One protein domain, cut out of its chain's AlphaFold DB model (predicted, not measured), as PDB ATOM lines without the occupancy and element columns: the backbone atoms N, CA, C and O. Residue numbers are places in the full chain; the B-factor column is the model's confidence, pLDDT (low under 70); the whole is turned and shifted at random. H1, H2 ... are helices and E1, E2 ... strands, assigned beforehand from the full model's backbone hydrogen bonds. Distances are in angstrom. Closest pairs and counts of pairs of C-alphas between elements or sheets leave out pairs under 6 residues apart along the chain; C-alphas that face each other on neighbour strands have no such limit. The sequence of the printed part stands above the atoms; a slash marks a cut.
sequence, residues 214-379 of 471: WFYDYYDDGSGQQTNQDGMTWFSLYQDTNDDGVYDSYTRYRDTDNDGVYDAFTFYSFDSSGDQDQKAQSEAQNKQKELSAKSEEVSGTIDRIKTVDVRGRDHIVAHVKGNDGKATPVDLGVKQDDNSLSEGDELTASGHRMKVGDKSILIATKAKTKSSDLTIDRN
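What this domain is: This is residues 214 to 379 of the 471 residues of a protein of Rhodopirellula maiorica SM1 (UniProt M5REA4). Two lobes sit side by side: a small closed barrel of five strands, E5 to E9, and a twisted four-stranded sheet, E1 to E4, with the single helix H1 packed over one face at E3 and E4. The sheet turns its edge strand E1 toward the barrel, near the bends of E8 and E9, while E4 and H1 lie farthest from the mean of the C-alphas. The printed part has 166 residues with nine named strands and one named helix, in the order E1 E2 E3 E4 H1 E5 E6 E7 E8 E9, and its class is mostly strand. The sheet runs E1 E2 E3 E4 and is antiparallel throughout; the barrel is mixed. The whole is compact, with a radius of gyration of the C-alphas of 16.4 A and spans of 51 by 36 by 27 A.

How they stand to each other: The barrel is made of E5, residues 296 to 309, E6, residues 314 to 322, E7, residues 327 to 334, E8, residues 346 to 356, and E9, residues 359 to 369. Round the ring run E5 E6 E7 E9 E8 and back to E5. E5 E6 E7 form a meander, each strand the antiparallel neighbour of the one before; N 303 and O 319 are 2.9 A apart, and N 318 and O 330 are 2.9 A apart. E5 E6 E7 E8 form a Greek key, a meander of three strands whose first is also the antiparallel neighbour of the fourth; N 298 and O 349 are 2.8 A apart. E8 and E9 form a hairpin, with N 354 and O 361 at 2.9 A. E7 and E9 are parallel neighbours, with N 331 and O 362 at 2.9 A. E5 bends by 113 degrees at residue 300, E8 by 82 degrees at residue 352 and E9 by 84 degrees at residue 366. Residues 367 to 368 of E9 also pair with residues 373 to 374, antiparallel. The second sheet holds E1, residues 225 to 229, E2, residues 232 to 239, E3, residues 249 to 255, and E4, residues 264 to 269, a second meander. It is twisted, and its edge strands are E1 and E4. N 227 and O 234 are 3.0 A apart, N 237 and O 251 are 2.8 A apart, and N 252 and O 266 are 2.8 A apart. The closest C-alphas of E1 and E9, those of Gln 226 and Thr 365, are 7.4 A apart. E4 and E5 are apart. H1, residues 274 to 290, is on this sheet at a height over the sheet of 8.5 A, over E3 and E4, giving two layers, a helix on one face of a sheet. On the local plane it stands at 32 degrees to E3, only just slantwise to the strands. The closest C-alphas of H1 and E4 are those of Asp 277 and Ser 269, 6.2 A. In H1, 9 of 13 O i to N i+4 pairs are within hydrogen-bond range.

Where its parts are: E1 begins at C-alpha 225, (190.812, 217.658, 280.773), and spans 12.7 A. E2 spans 22.8 A, E3 20.4 A and E4 17.2 A. H1 runs 25.1 A from C-alpha 274, (208.817, 234.482, 291.016). In the barrel E5, the longest strand by residues, spans 23.4 A, E6 24.8 A, E7 21.3 A, E8 24.6 A and E9 24.5 A. E9 ends at C-alpha 369, (182.868, 202.311, 267.437).

The domain as a whole: The two C-alphas farthest apart, those of Asp 275 and Ser 371, are 51.8 A apart. The printed part has no cut. The link from E7 to E8, 11 residues, is long. The mean pLDDT of the printed part is 92.5, and residue 272 is under 70.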
ATOM      1  N   TRP A 214     203.755 208.929 260.584       91.06
ATOM      2  CA  TRP A 214     202.508 209.688 260.436       91.06
ATOM      3  C   TRP A 214     202.153 210.485 261.699       91.06
ATOM      4  O   TRP A 214     201.600 211.581 261.589       91.06
ATOM      5  N   PHE A 215     202.589 210.041 262.881       93.38
ATOM      6  CA  PHE A 215     202.508 210.782 264.146       93.38
ATOM      7  C   PHE A 215     203.746 210.526 265.019       93.38
ATOM      8  O   PHE A 215     204.542 209.660 264.672       93.38
ATOM      9  N   TYR A 216     203.938 211.284 266.098       92.31
ATOM     10  CA  TYR A 216     205.061 211.085 267.025       92.31
ATOM     11  C   TYR A 216     204.959 209.761 267.783       92.31
ATOM     12  O   TYR A 216     203.866 209.198 267.888       92.31
ATOM     13  N   ASP A 217     206.094 209.283 268.292       88.81
ATOM     14  CA  ASP A 217     206.176 208.094 269.156       88.81
ATOM     15  C   ASP A 217     206.189 208.446 270.647       88.81
ATOM     16  O   ASP A 217     205.888 207.591 271.483       88.81
ATOM     17  N   TYR A 218     206.433 209.720 270.960       88.12
ATOM     18  CA  TYR A 218     206.277 210.291 272.289       88.12
ATOM     19  C   TYR A 218     205.755 211.732 272.225       88.12
ATOM     20  O   TYR A 218     206.113 212.486 271.315       88.12
ATOM     21  N   TYR A 219     204.911 212.121 273.185       91.00
ATOM     22  CA  TYR A 219     204.544 213.520 273.426       91.00
ATOM     23  C   TYR A 219     203.943 213.738 274.821       91.00
ATOM     24  O   TYR A 219     203.624 212.789 275.531       91.00
ATOM     25  N   ASP A 220     203.729 215.005 275.185       89.31
ATOM     26  CA  ASP A 220     202.967 215.406 276.369       89.31
ATOM     27  C   ASP A 220     201.605 215.996 275.971       89.31
ATOM     28  O   ASP A 220     201.523 216.957 275.202       89.31
ATOM     29  N   ASP A 221     200.523 215.420 276.499       87.38
ATOM     30  CA  ASP A 221     199.157 215.939 276.348       87.38
ATOM     31  C   ASP A 221     198.796 216.983 277.425       87.38
ATOM     32  O   ASP A 221     197.666 217.478 277.476       87.38
ATOM     33  N   GLY A 222     199.744 217.297 278.315       86.44
ATOM     34  CA  GLY A 222     199.581 218.170 279.473       86.44
ATOM     35  C   GLY A 222     198.510 217.673 280.441       86.44
ATOM     36  O   GLY A 222     197.913 218.459 281.180       86.44
ATOM     37  N   SER A 223     198.167 216.379 280.395       87.62
ATOM     38  CA  SER A 223     197.057 215.795 281.146       87.62
ATOM     39  C   SER A 223     195.744 216.582 280.985       87.62
ATOM     40  O   SER A 223     194.968 216.709 281.946       87.62
ATOM     41  N   GLY A 224     195.515 217.112 279.777       86.94
ATOM     42  CA  GLY A 224     194.397 217.980 279.423       86.94
ATOM     43  C   GLY A 224     193.031 217.366 279.740       86.94
ATOM     44  O   GLY A 224     192.713 216.262 279.297       86.94
ATOM     45  N   GLN A 225     192.186 218.080 280.484       89.50
ATOM     46  CA  GLN A 225     190.812 217.658 280.773       89.50
ATOM     47  C   GLN A 225     189.817 218.741 280.390       89.50
ATOM     48  O   GLN A 225     189.900 219.868 280.871       89.50
ATOM     49  N   GLN A 226     188.851 218.376 279.549       89.75
ATOM     50  CA  GLN A 226     187.726 219.231 279.197       89.75
ATOM     51  C   GLN A 226     186.479 218.771 279.950       89.75
ATOM     52  O   GLN A 226     186.111 217.597 279.882       89.75
ATOM     53  N   THR A 227     185.808 219.692 280.633       89.81
ATOM     54  CA  THR A 227     184.547 219.421 281.329       89.81
ATOM     55  C   THR A 227     183.499 220.458 280.955       89.81
ATOM     56  O   THR A 227     183.793 221.644 280.822       89.81
ATOM     57  N   ASN A 228     182.257 220.004 280.786       88.25
ATOM     58  CA  ASN A 228     181.113 220.875 280.536       88.25
ATOM     59  C   ASN A 228     180.227 220.847 281.774       88.25
ATOM     60  O   ASN A 228     179.676 219.798 282.114       88.25
ATOM     61  N   GLN A 229     180.088 221.986 282.443       86.81
ATOM     62  CA  GLN A 229     179.297 222.102 283.663       86.81
ATOM     63  C   GLN A 229     178.494 223.397 283.627       86.81
ATOM     64  O   GLN A 229     179.039 224.466 283.365       86.81
ATOM     65  N   ASP A 230     177.188 223.292 283.879       87.94
ATOM     66  CA  ASP A 230     176.255 224.427 283.914       87.94
ATOM     67  C   ASP A 230     176.253 225.276 282.626       87.94
ATOM     68  O   ASP A 230     176.064 226.488 282.664       87.94
ATOM     69  N   GLY A 231     176.479 224.634 281.473       86.31
ATOM     70  CA  GLY A 231     176.550 225.302 280.168       86.31
ATOM     71  C   GLY A 231     177.867 226.035 279.892       86.31
ATOM     72  O   GLY A 231     177.996 226.623 278.827       86.31
ATOM     73  N   MET A 232     178.835 225.976 280.810       88.56
ATOM     74  CA  MET A 232     180.187 226.500 280.618       88.56
ATOM     75  C   MET A 232     181.149 225.371 280.261       88.56
ATOM     76  O   MET A 232     181.088 224.280 280.844       88.56
ATOM     77  N   THR A 233     182.068 225.663 279.344       91.19
ATOM     78  CA  THR A 233     183.153 224.753 278.979       91.19
ATOM     79  C   THR A 233     184.413 225.137 279.740       91.19
ATOM     80  O   THR A 233     184.855 226.287 279.718       91.19
ATOM     81  N   TRP A 234     185.021 224.156 280.394       91.88
ATOM     82  CA  TRP A 234     186.283 224.300 281.102       91.88
ATOM     83  C   TRP A 234     187.334 223.423 280.449       91.88
ATOM     84  O   TRP A 234     187.034 222.307 280.026       91.88
ATOM     85  N   PHE A 235     188.568 223.909 280.406       93.31
ATOM     86  CA  PHE A 235     189.716 223.099 280.029       93.31
ATOM     87  C   PHE A 235     190.855 223.310 281.006       93.31
ATOM     88  O   PHE A 235     191.203 224.435 281.340       93.31
ATOM     89  N   SER A 236     191.407 222.212 281.482       93.38
ATOM     90  CA  SER A 236     192.420 222.167 282.519       93.38
ATOM     91  C   SER A 236     193.669 221.519 281.948       93.38
ATOM     92  O   SER A 236     193.571 220.420 281.413       93.38
ATOM     93  N   LEU A 237     194.818 222.178 282.074       93.62
ATOM     94  CA  LEU A 237     196.101 221.760 281.519       93.62
ATOM     95  C   LEU A 237     197.167 221.823 282.611       93.62
ATOM     96  O   LEU A 237     197.276 222.827 283.311       93.62
ATOM     97  N   TYR A 238     197.946 220.763 282.745       94.19
ATOM     98  CA  TYR A 238     199.174 220.746 283.523       94.19
ATOM     99  C   TYR A 238     200.355 220.988 282.583       94.19
ATOM    100  O   TYR A 238     200.333 220.538 281.438       94.19
ATOM    101  N   GLN A 239     201.348 221.749 283.037       92.56
ATOM    102  CA  GLN A 239     202.485 222.147 282.208       92.56
ATOM    103  C   GLN A 239     203.785 221.831 282.934       92.56
ATOM    104  O   GLN A 239     203.958 222.198 284.096       92.56
ATOM    105  N   ASP A 240     204.646 221.112 282.230       90.38
ATOM    106  CA  ASP A 240     205.992 220.735 282.632       90.38
ATOM    107  C   ASP A 240     206.928 221.666 281.848       90.38
ATOM    108  O   ASP A 240     206.987 221.622 280.617       90.38
ATOM    109  N   THR A 241     207.496 222.646 282.546       87.12
ATOM    110  CA  THR A 241     208.192 223.794 281.941       87.12
ATOM    111  C   THR A 241     209.674 223.500 281.739       87.12
ATOM    112  O   THR A 241     210.315 224.116 280.881       87.12
ATOM    113  N   ASN A 242     210.224 222.591 282.541       84.62
ATOM    114  CA  ASN A 242     211.612 222.142 282.487       84.62
ATOM    115  C   ASN A 242     211.772 220.744 281.859       84.62
ATOM    116  O   ASN A 242     212.908 220.338 281.630       84.62
ATOM    117  N   ASP A 243     210.664 220.083 281.525       82.81
ATOM    118  CA  ASP A 243     210.590 218.764 280.898       82.81
ATOM    119  C   ASP A 243     211.205 217.642 281.747       82.81
ATOM    120  O   ASP A 243     211.806 216.706 281.221       82.81
ATOM    121  N   ASP A 244     211.064 217.742 283.073       83.50
ATOM    122  CA  ASP A 244     211.575 216.748 284.030       83.50
ATOM    123  C   ASP A 244     210.593 215.581 284.274       83.50
ATOM    124  O   ASP A 244     210.854 214.670 285.063       83.50
ATOM    125  N   GLY A 245     209.455 215.574 283.572       85.31
ATOM    126  CA  GLY A 245     208.441 214.525 283.660       85.31
ATOM    127  C   GLY A 245     207.421 214.741 284.777       85.31
ATOM    128  O   GLY A 245     206.503 213.919 284.921       85.31
ATOM    129  N   VAL A 246     207.540 215.825 285.549       89.69
ATOM    130  CA  VAL A 246     206.551 216.254 286.540       89.69
ATOM    131  C   VAL A 246     206.057 217.663 286.231       89.69
ATOM    132  O   VAL A 246     206.734 218.490 285.645       89.69
ATOM    133  N   TYR A 247     204.802 217.946 286.571       93.62
ATOM    134  CA  TYR A 247     204.209 219.221 286.180       93.62
ATOM    135  C   TYR A 247     204.515 220.326 287.200       93.62
ATOM    136  O   TYR A 247     204.226 220.167 288.388       93.62
ATOM    137  N   ASP A 248     205.004 221.469 286.722       92.81
ATOM    138  CA  ASP A 248     205.341 222.651 287.532       92.81
ATOM    139  C   ASP A 248     204.157 223.592 287.733       92.81
ATOM    140  O   ASP A 248     204.109 224.379 288.678       92.81
ATOM    141  N   SER A 249     203.184 223.546 286.823       94.38
ATOM    142  CA  SER A 249     202.046 224.454 286.876       94.38
ATOM    143  C   SER A 249     200.755 223.832 286.365       94.38
ATOM    144  O   SER A 249     200.717 222.782 285.720       94.38
ATOM    145  N   TYR A 250     199.663 224.502 286.706       94.75
ATOM    146  CA  TYR A 250     198.308 224.142 286.349       94.75
ATOM    147  C   TYR A 250     197.575 225.379 285.837       94.75
ATOM    148  O   TYR A 250     197.480 226.401 286.521       94.75
ATOM    149  N   THR A 251     197.000 225.267 284.646       94.62
ATOM    150  CA  THR A 251     196.163 226.297 284.045       94.62
ATOM    151  C   THR A 251     194.756 225.773 283.830       94.62
ATOM    152  O   THR A 251     194.546 224.665 283.346       94.62
ATOM    153  N   ARG A 252     193.764 226.600 284.152       94.19
ATOM    154  CA  ARG A 252     192.358 226.346 283.859       94.19
ATOM    155  C   ARG A 252     191.800 227.461 282.993       94.19
ATOM    156  O   ARG A 252     191.793 228.609 283.413       94.19
ATOM    157  N   TYR A 253     191.285 227.115 281.829       94.50
ATOM    158  CA  TYR A 253     190.583 227.989 280.904       94.50
ATOM    159  C   TYR A 253     189.073 227.808 281.055       94.50
ATOM    160  O   TYR A 253     188.591 226.706 281.338       94.50
ATOM    161  N   ARG A 254     188.325 228.893 280.875       94.69
ATOM    162  CA  ARG A 254     186.865 228.925 280.928       94.69
ATOM    163  C   ARG A 254     186.327 229.701 279.738       94.69
ATOM    164  O   ARG A 254     186.863 230.750 279.405       94.69
ATOM    165  N   ASP A 255     185.302 229.139 279.119       94.00
ATOM    166  CA  ASP A 255     184.434 229.800 278.152       94.00
ATOM    167  C   ASP A 255     183.111 230.094 278.877       94.00
ATOM    168  O   ASP A 255     182.356 229.177 279.229       94.00
ATOM    169  N   THR A 256     182.916 231.365 279.237       91.94
ATOM    170  CA  THR A 256     181.823 231.808 280.113       91.94
ATOM    171  C   THR A 256     180.509 232.026 279.353       91.94
ATOM    172  O   THR A 256     179.442 231.907 279.959       91.94
ATOM    173  N   ASP A 257     180.559 232.333 278.055       92.12
ATOM    174  CA  ASP A 257     179.383 232.591 277.212       92.12
ATOM    175  C   ASP A 257     179.122 231.502 276.153       92.12
ATOM    176  O   ASP A 257     178.103 231.552 275.455       92.12
ATOM    177  N   ASN A 258     179.960 230.464 276.132       90.81
ATOM    178  CA  ASN A 258     179.859 229.283 275.280       90.81
ATOM    179  C   ASN A 258     179.904 229.636 273.782       90.81
ATOM    180  O   ASN A 258     179.205 229.022 272.964       90.81
ATOM    181  N   ASP A 259     180.707 230.639 273.420       91.44
ATOM    182  CA  ASP A 259     180.938 231.042 272.031       91.44
ATOM    183  C   ASP A 259     182.015 230.189 271.323       91.44
ATOM    184  O   ASP A 259     182.187 230.275 270.100       91.44
ATOM    185  N   GLY A 260     182.680 229.292 272.064       89.56
ATOM    186  CA  GLY A 260     183.747 228.426 271.572       89.56
ATOM    187  C   GLY A 260     185.152 229.011 271.743       89.56
ATOM    188  O   GLY A 260     186.117 228.402 271.257       89.56
ATOM    189  N   VAL A 261     185.287 230.149 272.426       91.56
ATOM    190  CA  VAL A 261     186.543 230.828 272.749       91.56
ATOM    191  C   VAL A 261     186.692 230.922 274.267       91.56
ATOM    192  O   VAL A 261     185.795 231.332 274.989       91.56
ATOM    193  N   TYR A 262     187.865 230.559 274.784       92.81
ATOM    194  CA  TYR A 262     188.144 230.749 276.204       92.81
ATOM    195  C   TYR A 262     188.321 232.239 276.514       92.81
ATOM    196  O   TYR A 262     189.258 232.868 276.015       92.81
ATOM    197  N   ASP A 263     187.472 232.798 277.373       93.44
ATOM    198  CA  ASP A 263     187.448 234.221 277.729       93.44
ATOM    199  C   ASP A 263     188.081 234.516 279.099       93.44
ATOM    200  O   ASP A 263     188.535 235.634 279.359       93.44
ATOM    201  N   ALA A 264     188.203 233.498 279.952       93.00
ATOM    202  CA  ALA A 264     188.859 233.583 281.248       93.00
ATOM    203  C   ALA A 264     189.862 232.443 281.448       93.00
ATOM    204  O   ALA A 264     189.699 231.337 280.934       93.00
ATOM    205  N   PHE A 265     190.895 232.699 282.250       94.75
ATOM    206  CA  PHE A 265     191.809 231.655 282.696       94.75
ATOM    207  C   PHE A 265     192.265 231.888 284.134       94.75
ATOM    208  O   PHE A 265     192.185 232.994 284.672       94.75
ATOM    209  N   THR A 266     192.736 230.826 284.771       92.75
ATOM    210  CA  THR A 266     193.394 230.871 286.071       92.75
ATOM    211  C   THR A 266     194.656 230.032 286.008       92.75
ATOM    212  O   THR A 266     194.611 228.896 285.548       92.75
ATOM    213  N   PHE A 267     195.766 230.615 286.442       93.69
ATOM    214  CA  PHE A 267     197.089 230.006 286.423       93.69
ATOM    215  C   PHE A 267     197.567 229.783 287.855       93.69
ATOM    216  O   PHE A 267     197.370 230.647 288.714       93.69
ATOM    217  N   TYR A 268     198.208 228.643 288.087       91.25
ATOM    218  CA  TYR A 268     198.829 228.295 289.354       91.25
ATOM    219  C   TYR A 268     200.184 227.674 289.091       91.25
ATOM    220  O   TYR A 268     200.266 226.660 288.406       91.25
ATOM    221  N   SER A 269     201.215 228.261 289.680       93.06
ATOM    222  CA  SER A 269     202.516 227.620 289.786       93.06
ATOM    223  C   SER A 269     202.573 226.819 291.085       93.06
ATOM    224  O   SER A 269     202.018 227.249 292.106       93.06
ATOM    225  N   PHE A 270     203.160 225.630 291.026       90.94
ATOM    226  CA  PHE A 270     203.399 224.783 292.191       90.94
ATOM    227  C   PHE A 270     204.747 225.093 292.853       90.94
ATOM    228  O   PHE A 270     204.884 224.891 294.063       90.94
ATOM    229  N   ASP A 271     205.694 225.653 292.098       86.38
ATOM    230  CA  ASP A 271     206.856 226.352 292.637       86.38
ATOM    231  C   ASP A 271     206.561 227.862 292.733       86.38
ATOM    232  O   ASP A 271     205.734 228.398 292.008       86.38
ATOM    233  N   SER A 272     207.162 228.562 293.692       67.19
ATOM    234  CA  SER A 272     206.869 229.981 293.979       67.19
ATOM    235  C   SER A 272     208.053 230.912 293.691       67.19
ATOM    236  O   SER A 272     208.162 232.006 294.258       67.19
ATOM    237  N   SER A 273     208.970 230.482 292.822       75.06
ATOM    238  CA  SER A 273     210.178 231.221 292.461       75.06
ATOM    239  C   SER A 273     209.888 232.245 291.337       75.06
ATOM    240  O   SER A 273     209.885 231.976 290.138       75.06
ATOM    241  N   GLY A 274     209.610 233.485 291.757       73.50
ATOM    242  CA  GLY A 274     208.817 234.482 291.016       73.50
ATOM    243  C   GLY A 274     209.234 234.967 289.611       73.50
ATOM    244  O   GLY A 274     208.474 235.749 289.037       73.50
ATOM    245  N   ASP A 275     210.362 234.540 289.035       82.19
ATOM    246  CA  ASP A 275     210.714 234.868 287.638       82.19
ATOM    247  C   ASP A 275     210.207 233.806 286.646       82.19
ATOM    248  O   ASP A 275     209.722 234.151 285.562       82.19
ATOM    249  N   GLN A 276     210.265 232.521 287.014       81.38
ATOM    250  CA  GLN A 276     209.744 231.436 286.176       81.38
ATOM    251  C   GLN A 276     208.213 231.492 286.095       81.38
ATOM    252  O   GLN A 276     207.652 231.368 285.004       81.38
ATOM    253  N   ASP A 277     207.552 231.834 287.203       85.19
ATOM    254  CA  ASP A 277     206.094 231.971 287.285       85.19
ATOM    255  C   ASP A 277     205.529 232.992 286.292       85.19
ATOM    256  O   ASP A 277     204.520 232.742 285.634       85.19
ATOM    257  N   GLN A 278     206.183 234.151 286.139       89.69
ATOM    258  CA  GLN A 278     205.718 235.192 285.215       89.69
ATOM    259  C   GLN A 278     205.808 234.742 283.757       89.69
ATOM    260  O   GLN A 278     204.934 235.068 282.943       89.69
ATOM    261  N   LYS A 279     206.864 233.993 283.418       89.25
ATOM    262  CA  LYS A 279     207.046 233.425 282.084       89.25
ATOM    263  C   LYS A 279     205.987 232.356 281.810       89.25
ATOM    264  O   LYS A 279     205.271 232.486 280.820       89.25
ATOM    265  N   ALA A 280     205.828 231.387 282.711       88.81
ATOM    266  CA  ALA A 280     204.834 230.320 282.589       88.81
ATOM    267  C   ALA A 280     203.403 230.881 282.503       88.81
ATOM    268  O   ALA A 280     202.624 230.495 281.631       88.81
ATOM    269  N   GLN A 281     203.075 231.893 283.313       92.56
ATOM    270  CA  GLN A 281     201.785 232.579 283.243       92.56
ATOM    271  C   GLN A 281     201.573 233.286 281.893       92.56
ATOM    272  O   GLN A 281     200.478 233.235 281.325       92.56
ATOM    273  N   SER A 282     202.605 233.949 281.365       92.50
ATOM    274  CA  SER A 282     202.539 234.617 280.057       92.50
ATOM    275  C   SER A 282     202.357 233.612 278.916       92.50
ATOM    276  O   SER A 282     201.599 233.862 277.976       92.50
ATOM    277  N   GLU A 283     203.018 232.458 278.995       90.88
ATOM    278  CA  GLU A 283     202.859 231.349 278.053       90.88
ATOM    279  C   GLU A 283     201.452 230.756 278.121       90.88
ATOM    280  O   GLU A 283     200.799 230.629 277.085       90.88
ATOM    281  N   ALA A 284     200.929 230.502 279.323       91.12
ATOM    282  CA  ALA A 284     199.562 230.041 279.540       91.12
ATOM    283  C   ALA A 284     198.518 231.012 278.956       91.12
ATOM    284  O   ALA A 284     197.553 230.578 278.317       91.12
ATOM    285  N   GLN A 285     198.733 232.325 279.105       93.06
ATOM    286  CA  GLN A 285     197.876 233.356 278.518       93.06
ATOM    287  C   GLN A 285     197.958 233.388 276.984       93.06
ATOM    288  O   GLN A 285     196.953 233.601 276.305       93.06
ATOM    289  N   ASN A 286     199.143 233.196 276.405       91.88
ATOM    290  CA  ASN A 286     199.274 233.099 274.952       91.88
ATOM    291  C   ASN A 286     198.620 231.821 274.426       91.88
ATOM    292  O   ASN A 286     197.910 231.877 273.421       91.88
ATOM    293  N   LYS A 287     198.760 230.711 275.157       89.06
ATOM    294  CA  LYS A 287     198.129 229.435 274.832       89.06
ATOM    295  C   LYS A 287     196.607 229.527 274.811       89.06
ATOM    296  O   LYS A 287     195.995 228.947 273.923       89.06
ATOM    297  N   GLN A 288     196.000 230.331 275.691       90.75
ATOM    298  CA  GLN A 288     194.556 230.615 275.669       90.75
ATOM    299  C   GLN A 288     194.055 231.013 274.273       90.75
ATOM    300  O   GLN A 288     192.977 230.598 273.868       90.75
ATOM    301  N   LYS A 289     194.841 231.803 273.527       88.81
ATOM    302  CA  LYS A 289     194.469 232.304 272.193       88.81
ATOM    303  C   LYS A 289     194.581 231.242 271.100       88.81
ATOM    304  O   LYS A 289     194.011 231.418 270.029       88.81
ATOM    305  N   GLU A 290     195.355 230.188 271.343       88.25
ATOM    306  CA  GLU A 290     195.518 229.059 270.423       88.25
ATOM    307  C   GLU A 290     194.467 227.970 270.654       88.25
ATOM    308  O   GLU A 290     194.184 227.186 269.748       88.25
ATOM    309  N   LEU A 291     193.916 227.898 271.867       88.38
ATOM    310  CA  LEU A 291     192.927 226.904 272.255       88.38
ATOM    311  C   LEU A 291     191.526 227.326 271.803       88.38
ATOM    312  O   LEU A 291     191.133 228.484 271.927       88.38
ATOM    313  N   SER A 292     190.743 226.358 271.330       90.38
ATOM    314  CA  SER A 292     189.304 226.525 271.126       90.38
ATOM    315  C   SER A 292     188.548 225.748 272.193       90.38
ATOM    316  O   SER A 292     188.890 224.602 272.482       90.38
ATOM    317  N   ALA A 293     187.503 226.360 272.751       91.06
ATOM    318  CA  ALA A 293     186.596 225.687 273.675       91.06
ATOM    319  C   ALA A 293     185.616 224.753 272.960       91.06
ATOM    320  O   ALA A 293     185.013 223.868 273.572       91.06
ATOM    321  N   LYS A 294     185.472 224.905 271.641       91.62
ATOM    322  CA  LYS A 294     184.589 224.063 270.852       91.62
ATOM    323  C   LYS A 294     185.156 222.649 270.772       91.62
ATOM    324  O   LYS A 294     186.203 222.420 270.174       91.62
ATOM    325  N   SER A 295     184.415 221.693 271.329       92.25
ATOM    326  CA  SER A 295     184.718 220.285 271.103       92.25
ATOM    327  C   SER A 295     184.568 219.964 269.615       92.25
ATOM    328  O   SER A 295     183.572 220.327 268.981       92.25
ATOM    329  N   GLU A 296     185.578 219.309 269.058       95.38
ATOM    330  CA  GLU A 296     185.563 218.814 267.691       95.38
ATOM    331  C   GLU A 296     185.173 217.339 267.677       95.38
ATOM    332  O   GLU A 296     185.538 216.585 268.578       95.38
ATOM    333  N   GLU A 297     184.445 216.931 266.639       97.50
ATOM    334  CA  GLU A 297     184.103 215.537 266.379       97.50
ATOM    335  C   GLU A 297     184.768 215.091 265.075       97.50
ATOM    336  O   GLU A 297     184.680 215.770 264.049       97.50
ATOM    337  N   VAL A 298     185.425 213.937 265.123       97.94
ATOM    338  CA  VAL A 298     186.007 213.255 263.969       97.94
ATOM    339  C   VAL A 298     185.323 211.902 263.843       97.94
ATOM    340  O   VAL A 298     185.278 211.132 264.799       97.94
ATOM    341  N   SER A 299     184.792 211.610 262.657       98.38
ATOM    342  CA  SER A 299     184.146 210.338 262.336       98.38
ATOM    343  C   SER A 299     184.678 209.811 261.009       98.38
ATOM    344  O   SER A 299     184.754 210.560 260.029       98.38
ATOM    345  N   GLY A 300     185.070 208.540 260.976       98.12
ATOM    346  CA  GLY A 300     185.659 207.925 259.793       98.12
ATOM    347  C   GLY A 300     186.163 206.509 260.040       98.12
ATOM    348  O   GLY A 300     185.795 205.865 261.021       98.12
ATOM    349  N   THR A 301     187.016 206.033 259.139       98.44
ATOM    350  CA  THR A 301     187.670 204.723 259.244       98.44
ATOM    351  C   THR A 301     189.088 204.893 259.777       98.44
ATOM    352  O   THR A 301     189.804 205.790 259.331       98.44
ATOM    353  N   ILE A 302     189.501 204.041 260.714       98.25
ATOM    354  CA  ILE A 302     190.884 203.974 261.190       98.25
ATOM    355  C   ILE A 302     191.748 203.452 260.040       98.25
ATOM    356  O   ILE A 302     191.581 202.306 259.629       98.25
ATOM    357  N   ASP A 303     192.638 204.276 259.489       97.69
ATOM    358  CA  ASP A 303     193.558 203.837 258.432       97.69
ATOM    359  C   ASP A 303     194.941 203.444 258.969       97.69
ATOM    360  O   ASP A 303     195.627 202.665 258.313       97.69
ATOM    361  N   ARG A 304     195.320 203.944 260.153       96.75
ATOM    362  CA  ARG A 304     196.506 203.542 260.924       96.75
ATOM    363  C   ARG A 304     196.198 203.610 262.413       96.75
ATOM    364  O   ARG A 304     195.418 204.455 262.853       96.75
ATOM    365  N   ILE A 305     196.838 202.767 263.208       96.94
ATOM    366  CA  ILE A 305     196.743 202.809 264.670       96.94
ATOM    367  C   ILE A 305     198.082 202.405 265.272       96.94
ATOM    368  O   ILE A 305     198.719 201.472 264.792       96.94
ATOM    369  N   LYS A 306     198.526 203.106 266.315       95.56
ATOM    370  CA  LYS A 306     199.732 202.719 267.049       95.56
ATOM    371  C   LYS A 306     199.618 203.018 268.535       95.56
ATOM    372  O   LYS A 306     198.753 203.779 268.967       95.56
ATOM    373  N   THR A 307     200.494 202.377 269.302       94.62
ATOM    374  CA  THR A 307     200.721 202.716 270.708       94.62
ATOM    375  C   THR A 307     201.824 203.768 270.776       94.62
ATOM    376  O   THR A 307     202.819 203.638 270.070       94.62
ATOM    377  N   VAL A 308     201.614 204.815 271.566       93.12
ATOM    378  CA  VAL A 308     202.515 205.965 271.721       93.12
ATOM    379  C   VAL A 308     202.766 206.165 273.209       93.12
ATOM    380  O   VAL A 308     201.824 206.047 273.991       93.12
ATOM    381  N   ASP A 309     204.000 206.467 273.605       90.94
ATOM    382  CA  ASP A 309     204.299 206.772 275.003       90.94
ATOM    383  C   ASP A 309     203.920 208.228 275.318       90.94
ATOM    384  O   ASP A 309     204.396 209.168 274.688       90.94
ATOM    385  N   VAL A 310     203.035 208.430 276.291       90.69
ATOM    386  CA  VAL A 310     202.618 209.752 276.769       90.69
ATOM    387  C   VAL A 310     202.921 209.845 278.259       90.69
ATOM    388  O   VAL A 310     202.133 209.413 279.113       90.69
ATOM    389  N   ARG A 311     204.089 210.422 278.571       86.25
ATOM    390  CA  ARG A 311     204.624 210.592 279.937       86.25
ATOM    391  C   ARG A 311     204.733 209.262 280.711       86.25
ATOM    392  O   ARG A 311     204.329 209.173 281.882       86.25
ATOM    393  N   GLY A 312     205.283 208.228 280.075       85.69
ATOM    394  CA  GLY A 312     205.493 206.896 280.652       85.69
ATOM    395  C   GLY A 312     204.232 206.030 280.654       85.69
ATOM    396  O   GLY A 312     204.057 205.196 281.547       85.69
ATOM    397  N   ARG A 313     203.304 206.278 279.726       89.94
ATOM    398  CA  ARG A 313     202.042 205.539 279.599       89.94
ATOM    399  C   ARG A 313     201.738 205.257 278.141       89.94
ATOM    400  O   ARG A 313     201.662 206.170 277.329       89.94
ATOM    401  N   ASP A 314     201.414 204.004 277.867       94.44
ATOM    402  CA  ASP A 314     200.994 203.552 276.548       94.44
ATOM    403  C   ASP A 314     199.606 204.102 276.202       94.44
ATOM    404  O   ASP A 314     198.582 203.611 276.687       94.44
ATOM    405  N   HIS A 315     199.556 205.124 275.354       96.06
ATOM    406  CA  HIS A 315     198.330 205.637 274.754       96.06
ATOM    407  C   HIS A 315     198.071 204.990 273.396       96.06
ATOM    408  O   HIS A 315     198.997 204.626 272.676       96.06
ATOM    409  N   ILE A 316     196.801 204.887 273.007       97.25
ATOM    410  CA  ILE A 316     196.422 204.500 271.644       97.25
ATOM    411  C   ILE A 316     196.174 205.760 270.819       97.25
ATOM    412  O   ILE A 316     195.282 206.546 271.136       97.25
ATOM    413  N   VAL A 317     196.914 205.917 269.721       97.50
ATOM    414  CA  VAL A 317     196.676 206.977 268.735       97.50
ATOM    415  C   VAL A 317     196.178 206.348 267.441       97.50
ATOM    416  O   VAL A 317     196.861 205.528 266.824       97.50
ATOM    417  N   ALA A 318     194.977 206.742 267.020       97.88
ATOM    418  CA  ALA A 318     194.347 206.303 265.782       97.88
ATOM    419  C   ALA A 318     194.403 207.415 264.732       97.88
ATOM    420  O   ALA A 318     194.076 208.566 265.006       97.88
ATOM    421  N   HIS A 319     194.780 207.077 263.508       97.88
ATOM    422  CA  HIS A 319     194.673 207.956 262.357       97.88
ATOM    423  C   HIS A 319     193.315 207.719 261.701       97.88
ATOM    424  O   HIS A 319     193.051 206.666 261.120       97.88
ATOM    425  N   VAL A 320     192.400 208.672 261.868       98.31
ATOM    426  CA  VAL A 320     191.013 208.521 261.423       98.31
ATOM    427  C   VAL A 320     190.824 209.262 260.117       98.31
ATOM    428  O   VAL A 320     190.872 210.494 260.079       98.31
ATOM    429  N   LYS A 321     190.580 208.510 259.046       98.38
ATOM    430  CA  LYS A 321     190.276 209.044 257.725       98.38
ATOM    431  C   LYS A 321     188.788 209.350 257.619       98.38
ATOM    432  O   LYS A 321     187.958 208.446 257.508       98.38
ATOM    433  N   GLY A 322     188.462 210.636 257.660       97.75
ATOM    434  CA  GLY A 322     187.104 211.135 257.515       97.75
ATOM    435  C   GLY A 322     186.549 210.948 256.103       97.75
ATOM    436  O   GLY A 322     187.277 210.724 255.131       97.75
ATOM    437  N   ASN A 323     185.231 211.101 255.974       94.50
ATOM    438  CA  ASN A 323     184.531 211.028 254.684       94.50
ATOM    439  C   ASN A 323     184.966 212.122 253.689       94.50
ATOM    440  O   ASN A 323     184.762 211.980 252.486       94.50
ATOM    441  N   ASP A 324     185.564 213.211 254.178       95.88
ATOM    442  CA  ASP A 324     186.148 214.283 253.366       95.88
ATOM    443  C   ASP A 324     187.555 213.939 252.835       95.88
ATOM    444  O   ASP A 324     188.181 214.748 252.147       95.88
ATOM    445  N   GLY A 325     188.054 212.740 253.147       96.38
ATOM    446  CA  GLY A 325     189.375 212.254 252.774       96.38
ATOM    447  C   GLY A 325     190.509 212.801 253.639       96.38
ATOM    448  O   GLY A 325     191.649 212.376 253.439       96.38
ATOM    449  N   LYS A 326     190.233 213.703 254.591       96.75
ATOM    450  CA  LYS A 326     191.239 214.178 255.543       96.75
ATOM    451  C   LYS A 326     191.437 213.136 256.626       96.75
ATOM    452  O   LYS A 326     190.477 212.577 257.149       96.75
ATOM    453  N   ALA A 327     192.690 212.910 256.985       97.12
ATOM    454  CA  ALA A 327     193.035 212.055 258.100       97.12
ATOM    455  C   ALA A 327     193.424 212.912 259.307       97.12
ATOM    456  O   ALA A 327     194.110 213.927 259.162       97.12
ATOM    457  N   THR A 328     192.915 212.551 260.481       97.81
ATOM    458  CA  THR A 328     193.174 213.260 261.738       97.81
ATOM    459  C   THR A 328     193.719 212.265 262.758       97.81
ATOM    460  O   THR A 328     193.059 211.251 262.990       97.81
ATOM    461  N   PRO A 329     194.890 212.513 263.372       97.94
ATOM    462  CA  PRO A 329     195.339 211.722 264.507       97.94
ATOM    463  C   PRO A 329     194.425 212.002 265.708       97.94
ATOM    464  O   PRO A 329     194.076 213.153 265.992       97.94
ATOM    465  N   VAL A 330     194.027 210.940 266.397       98.00
ATOM    466  CA  VAL A 330     193.134 210.953 267.552       98.00
ATOM    467  C   VAL A 330     193.795 210.163 268.673       98.00
ATOM    468  O   VAL A 330     193.992 208.958 268.541       98.00
ATOM    469  N   ASP A 331     194.117 210.832 269.772       97.69
ATOM    470  CA  ASP A 331     194.554 210.186 271.008       97.69
ATOM    471  C   ASP A 331     193.319 209.659 271.749       97.69
ATOM    472  O   ASP A 331     192.440 210.434 272.136       97.69
ATOM    473  N   LEU A 332     193.259 208.347 271.963       97.31
ATOM    474  CA  LEU A 332     192.167 207.637 272.635       97.31
ATOM    475  C   LEU A 332     192.447 207.351 274.120       97.31
ATOM    476  O   LEU A 332     191.657 206.678 274.777       97.31
ATOM    477  N   GLY A 333     193.529 207.906 274.658       95.81
ATOM    478  CA  GLY A 333     193.965 207.764 276.040       95.81
ATOM    479  C   GLY A 333     194.763 206.487 276.266       95.81
ATOM    480  O   GLY A 333     195.176 205.808 275.323       95.81
ATOM    481  N   VAL A 334     194.967 206.166 277.545       95.31
ATOM    482  CA  VAL A 334     195.710 204.977 277.980       95.31
ATOM    483  C   VAL A 334     195.061 203.716 277.415       95.31
ATOM    484  O   VAL A 334     193.847 203.531 277.539       95.31
ATOM    485  N   LYS A 335     195.877 202.831 276.844       95.56
ATOM    486  CA  LYS A 335     195.463 201.521 276.342       95.56
ATOM    487  C   LYS A 335     194.716 200.746 277.431       95.56
ATOM    488  O   LYS A 335     195.245 200.518 278.514       95.56
ATOM    489  N   GLN A 336     193.483 200.352 277.126       94.38
ATOM    490  CA  GLN A 336     192.652 199.496 277.973       94.38
ATOM    491  C   GLN A 336     192.513 198.128 277.307       94.38
ATOM    492  O   GLN A 336     192.429 198.060 276.079       94.38
ATOM    493  N   ASP A 337     192.428 197.063 278.102       90.88
ATOM    494  CA  ASP A 337     192.273 195.695 277.585       90.88
ATOM    495  C   ASP A 337     190.979 195.518 276.771       90.88
ATOM    496  O   ASP A 337     190.956 194.784 275.782       90.88
ATOM    497  N   ASP A 338     189.924 196.255 277.131       87.38
ATOM    498  CA  ASP A 338     188.607 196.182 276.485       87.38
ATOM    499  C   ASP A 338     188.518 196.985 275.169       87.38
ATOM    500  O   ASP A 338     187.548 196.855 274.418       87.38
ATOM    501  N   ASN A 339     189.523 197.810 274.853       86.12
ATOM    502  CA  ASN A 339     189.533 198.659 273.659       86.12
ATOM    503  C   ASN A 339     190.248 197.951 272.495       86.12
ATOM    504  O   ASN A 339     191.323 198.369 272.055       86.12
ATOM    505  N   SER A 340     189.653 196.877 271.968       90.44
ATOM    506  CA  SER A 340     190.162 196.224 270.756       90.44
ATOM    507  C   SER A 340     189.804 197.053 269.517       90.44
ATOM    508  O   SER A 340     188.694 196.950 268.997       90.44
ATOM    509  N   LEU A 341     190.738 197.884 269.054       96.31
ATOM    510  CA  LEU A 341     190.631 198.634 267.802       96.31
ATOM    511  C   LEU A 341     191.630 198.107 266.780       96.31
ATOM    512  O   LEU A 341     192.749 197.731 267.128       96.31
ATOM    513  N   SER A 342     191.229 198.088 265.518       96.62
ATOM    514  CA  SER A 342     192.058 197.677 264.389       96.62
ATOM    515  C   SER A 342     191.903 198.633 263.208       96.62
ATOM    516  O   SER A 342     190.928 199.377 263.092       96.62
ATOM    517  N   GLU A 343     192.878 198.607 262.301       97.31
ATOM    518  CA  GLU A 343     192.742 199.275 261.007       97.31
ATOM    519  C   GLU A 343     191.510 198.741 260.260       97.31
ATOM    520  O   GLU A 343     191.237 197.540 260.240       97.31
ATOM    521  N   GLY A 344     190.754 199.644 259.640       97.81
ATOM    522  CA  GLY A 344     189.485 199.351 258.977       97.81
ATOM    523  C   GLY A 344     188.246 199.531 259.859       97.81
ATOM    524  O   GLY A 344     187.142 199.617 259.313       97.81
ATOM    525  N   ASP A 345     188.396 199.654 261.181       98.06
ATOM    526  CA  ASP A 345     187.265 199.929 262.069       98.06
ATOM    527  C   ASP A 345     186.711 201.342 261.851       98.06
ATOM    528  O   ASP A 345     187.441 202.287 261.545       98.06
ATOM    529  N   GLU A 346     185.400 201.506 262.032       98.19
ATOM    530  CA  GLU A 346     184.796 202.838 262.095       98.19
ATOM    531  C   GLU A 346     184.881 203.390 263.515       98.19
ATOM    532  O   GLU A 346     184.471 202.737 264.479       98.19
ATOM    533  N   LEU A 347     185.359 204.625 263.617       98.44
ATOM    534  CA  LEU A 347     185.566 205.341 264.865       98.44
ATOM    535  C   LEU A 347     184.912 206.716 264.769       98.44
ATOM    536  O   LEU A 347     185.097 207.447 263.796       98.44
ATOM    537  N   THR A 348     184.152 207.075 265.799       98.44
ATOM    538  CA  THR A 348     183.705 208.448 266.041       98.44
ATOM    539  C   THR A 348     184.246 208.895 267.384       98.44
ATOM    540  O   THR A 348     183.924 208.290 268.404       98.44
ATOM    541  N   ALA A 349     185.055 209.946 267.392       98.06
ATOM    542  CA  ALA A 349     185.659 210.503 268.591       98.06
ATOM    543  C   ALA A 349     185.349 211.994 268.693       98.06
ATOM    544  O   ALA A 349     185.334 212.701 267.686       98.06
ATOM    545  N   SER A 350     185.116 212.473 269.911       97.19
ATOM    546  CA  SER A 350     185.013 213.897 270.208       97.19
ATOM    547  C   SER A 350     185.934 214.289 271.352       97.19
ATOM    548  O   SER A 350     186.224 213.502 272.258       97.19
ATOM    549  N   GLY A 351     186.447 215.510 271.277       95.00
ATOM    550  CA  GLY A 351     187.443 216.008 272.211       95.00
ATOM    551  C   GLY A 351     187.911 217.407 271.851       95.00
ATOM    552  O   GLY A 351     187.200 218.137 271.157       95.00
ATOM    553  N   HIS A 352     189.100 217.770 272.319       92.06
ATOM    554  CA  HIS A 352     189.721 219.056 272.020       92.06
ATOM    555  C   HIS A 352     190.888 218.859 271.059       92.06
ATOM    556  O   HIS A 352     191.637 217.883 271.147       92.06
ATOM    557  N   ARG A 353     191.041 219.789 270.119       93.31
ATOM    558  CA  ARG A 353     192.186 219.807 269.217       93.31
ATOM    559  C   ARG A 353     193.332 220.548 269.892       93.31
ATOM    560  O   ARG A 353     193.160 221.680 270.335       93.31
ATOM    561  N   MET A 354     194.507 219.935 269.918       90.88
ATOM    562  CA  MET A 354     195.736 220.592 270.352       90.88
ATOM    563  C   MET A 354     196.836 220.444 269.306       90.88
ATOM    564  O   MET A 354     196.718 219.682 268.341       90.88
ATOM    565  N   LYS A 355     197.900 221.223 269.492       91.44
ATOM    566  CA  LYS A 355     199.120 221.130 268.699       91.44
ATOM    567  C   LYS A 355     200.209 220.487 269.551       91.44
ATOM    568  O   LYS A 355     200.467 220.970 270.649       91.44
ATOM    569  N   VAL A 356     200.820 219.442 269.015       90.00
ATOM    570  CA  VAL A 356     201.993 218.750 269.553       90.00
ATOM    571  C   VAL A 356     203.088 218.948 268.514       90.00
ATOM    572  O   VAL A 356     202.860 218.630 267.350       90.00
ATOM    573  N   GLY A 357     204.215 219.559 268.879       89.31
ATOM    574  CA  GLY A 357     205.237 219.964 267.906       89.31
ATOM    575  C   GLY A 357     204.655 220.745 266.712       89.31
ATOM    576  O   GLY A 357     204.070 221.825 266.864       89.31
ATOM    577  N   ASP A 358     204.800 220.201 265.505       89.56
ATOM    578  CA  ASP A 358     204.234 220.717 264.255       89.56
ATOM    579  C   ASP A 358     202.884 220.088 263.858       89.56
ATOM    580  O   ASP A 358     202.212 220.606 262.961       89.56
ATOM    581  N   LYS A 359     202.430 219.040 264.554       93.94
ATOM    582  CA  LYS A 359     201.207 218.294 264.229       93.94
ATOM    583  C   LYS A 359     200.019 218.706 265.091       93.94
ATOM    584  O   LYS A 359     200.144 219.127 266.237       93.94
ATOM    585  N   SER A 360     198.823 218.564 264.529       94.69
ATOM    586  CA  SER A 360     197.565 218.741 265.255       94.69
ATOM    587  C   SER A 360     196.965 217.382 265.579       94.69
ATOM    588  O   SER A 360     196.894 216.541 264.688       94.69
ATOM    589  N   ILE A 361     196.506 217.201 266.814       96.19
ATOM    590  CA  ILE A 361     195.873 215.976 267.309       96.19
ATOM    591  C   ILE A 361     194.558 216.291 268.015       96.19
ATOM    592  O   ILE A 361     194.421 217.341 268.646       96.19
ATOM    593  N   LEU A 362     193.581 215.392 267.883       96.56
ATOM    594  CA  LEU A 362     192.365 215.402 268.689       96.56
ATOM    595  C   LEU A 362     192.595 214.564 269.950       96.56
ATOM    596  O   LEU A 362     192.727 213.345 269.863       96.56
ATOM    597  N   ILE A 363     192.604 215.197 271.118       96.19
ATOM    598  CA  ILE A 363     192.635 214.495 272.402       96.19
ATOM    599  C   ILE A 363     191.203 214.127 272.766       96.19
ATOM    600  O   ILE A 363     190.411 214.975 273.194       96.19
ATOM    601  N   ALA A 364     190.845 212.864 272.540       96.88
ATOM    602  CA  ALA A 364     189.480 212.405 272.725       96.88
ATOM    603  C   ALA A 364     189.108 212.363 274.214       96.88
ATOM    604  O   ALA A 364     189.863 211.876 275.058       96.88
ATOM    605  N   THR A 365     187.905 212.853 274.511       95.12
ATOM    606  CA  THR A 365     187.219 212.692 275.804       95.12
ATOM    607  C   THR A 365     186.068 211.700 275.700       95.12
ATOM    608  O   THR A 365     185.660 211.117 276.703       95.12
ATOM    609  N   LYS A 366     185.552 211.482 274.485       96.38
ATOM    610  CA  LYS A 366     184.580 210.442 274.159       96.38
ATOM    611  C   LYS A 366     184.979 209.781 272.855       96.38
ATOM    612  O   LYS A 366     185.374 210.460 271.909       96.38
ATOM    613  N   ALA A 367     184.808 208.473 272.776       97.69
ATOM    614  CA  ALA A 367     184.919 207.757 271.521       97.69
ATOM    615  C   ALA A 367     183.943 206.589 271.495       97.69
ATOM    616  O   ALA A 367     183.550 206.066 272.534       97.69
ATOM    617  N   LYS A 368     183.536 206.200 270.293       97.75
ATOM    618  CA  LYS A 368     182.679 205.047 270.054       97.75
ATOM    619  C   LYS A 368     183.012 204.407 268.719       97.75
ATOM    620  O   LYS A 368     183.374 205.091 267.758       97.75
ATOM    621  N   THR A 369     182.841 203.100 268.667       97.44
ATOM    622  CA  THR A 369     182.868 202.311 267.437       97.44
ATOM    623  C   THR A 369     181.435 202.021 266.987       97.44
ATOM    624  O   THR A 369     180.466 202.497 267.585       97.44
ATOM    625  N   LYS A 370     181.266 201.208 265.939       95.56
ATOM    626  CA  LYS A 370     179.941 200.670 265.586       95.56
ATOM    627  C   LYS A 370     179.324 199.815 266.691       95.56
ATOM    628  O   LYS A 370     178.100 199.760 266.780       95.56
ATOM    629  N   SER A 371     180.144 199.094 267.454       94.62
ATOM    630  CA  SER A 371     179.673 198.086 268.405       94.62
ATOM    631  C   SER A 371     179.413 198.648 269.795       94.62
ATOM    632  O   SER A 371     178.507 198.164 270.472       94.62
ATOM    633  N   SER A 372     180.191 199.638 270.232       95.69
ATOM    634  CA  SER A 372     180.135 200.131 271.608       95.69
ATOM    635  C   SER A 372     180.831 201.478 271.785       95.69
ATOM    636  O   SER A 372     181.690 201.873 270.989       95.69
ATOM    637  N   ASP A 373     180.483 202.160 272.873       96.94
ATOM    638  CA  ASP A 373     181.272 203.273 273.395       96.94
ATOM    639  C   ASP A 373     182.611 202.748 273.941       96.94
ATOM    640  O   ASP A 373     182.684 201.643 274.486       96.94
ATOM    641  N   LEU A 374     183.673 203.532 273.769       96.69
ATOM    642  CA  LEU A 374     185.009 203.241 274.282       96.69
ATOM    643  C   LEU A 374     185.224 203.969 275.605       96.69
ATOM    644  O   LEU A 374     184.897 205.152 275.741       96.69
ATOM    645  N   THR A 375     185.837 203.279 276.562       95.56
ATOM    646  CA  THR A 375     186.255 203.907 277.818       95.56
ATOM    647  C   THR A 375     187.585 204.611 277.595       95.56
ATOM    648  O   THR A 375     188.555 203.984 277.170       95.56
ATOM    649  N   ILE A 376     187.628 205.911 277.887       95.19
ATOM    650  CA  ILE A 376     188.837 206.732 277.795       95.19
ATOM    651  C   ILE A 376     189.245 207.142 279.206       95.19
ATOM    652  O   ILE A 376     188.493 207.829 279.899       95.19
ATOM    653  N   ASP A 377     190.454 206.761 279.615       94.19
ATOM    654  CA  ASP A 377     191.015 207.168 280.900       94.19
ATOM    655  C   ASP A 377     192.023 208.312 280.740       94.19
ATOM    656  O   ASP A 377     193.077 208.174 280.116       94.19
ATOM    657  N   ARG A 378     191.692 209.457 281.346       93.75
ATOM    658  CA  ARG A 378     192.526 210.667 281.410       93.75
ATOM    659  C   ARG A 378     192.869 211.049 282.847       93.75
ATOM    660  O   ARG A 378     193.258 212.184 283.101       93.75
ATOM    661  N   ASN A 379     192.690 210.164 283.823       93.62
ATOM    662  CA  ASN A 379     192.822 210.532 285.237       93.62
ATOM    663  C   ASN A 379     194.272 210.554 285.746       93.62
ATOM    664  O   ASN A 379     194.500 210.879 286.907       93.62
TER     665      ASN A 379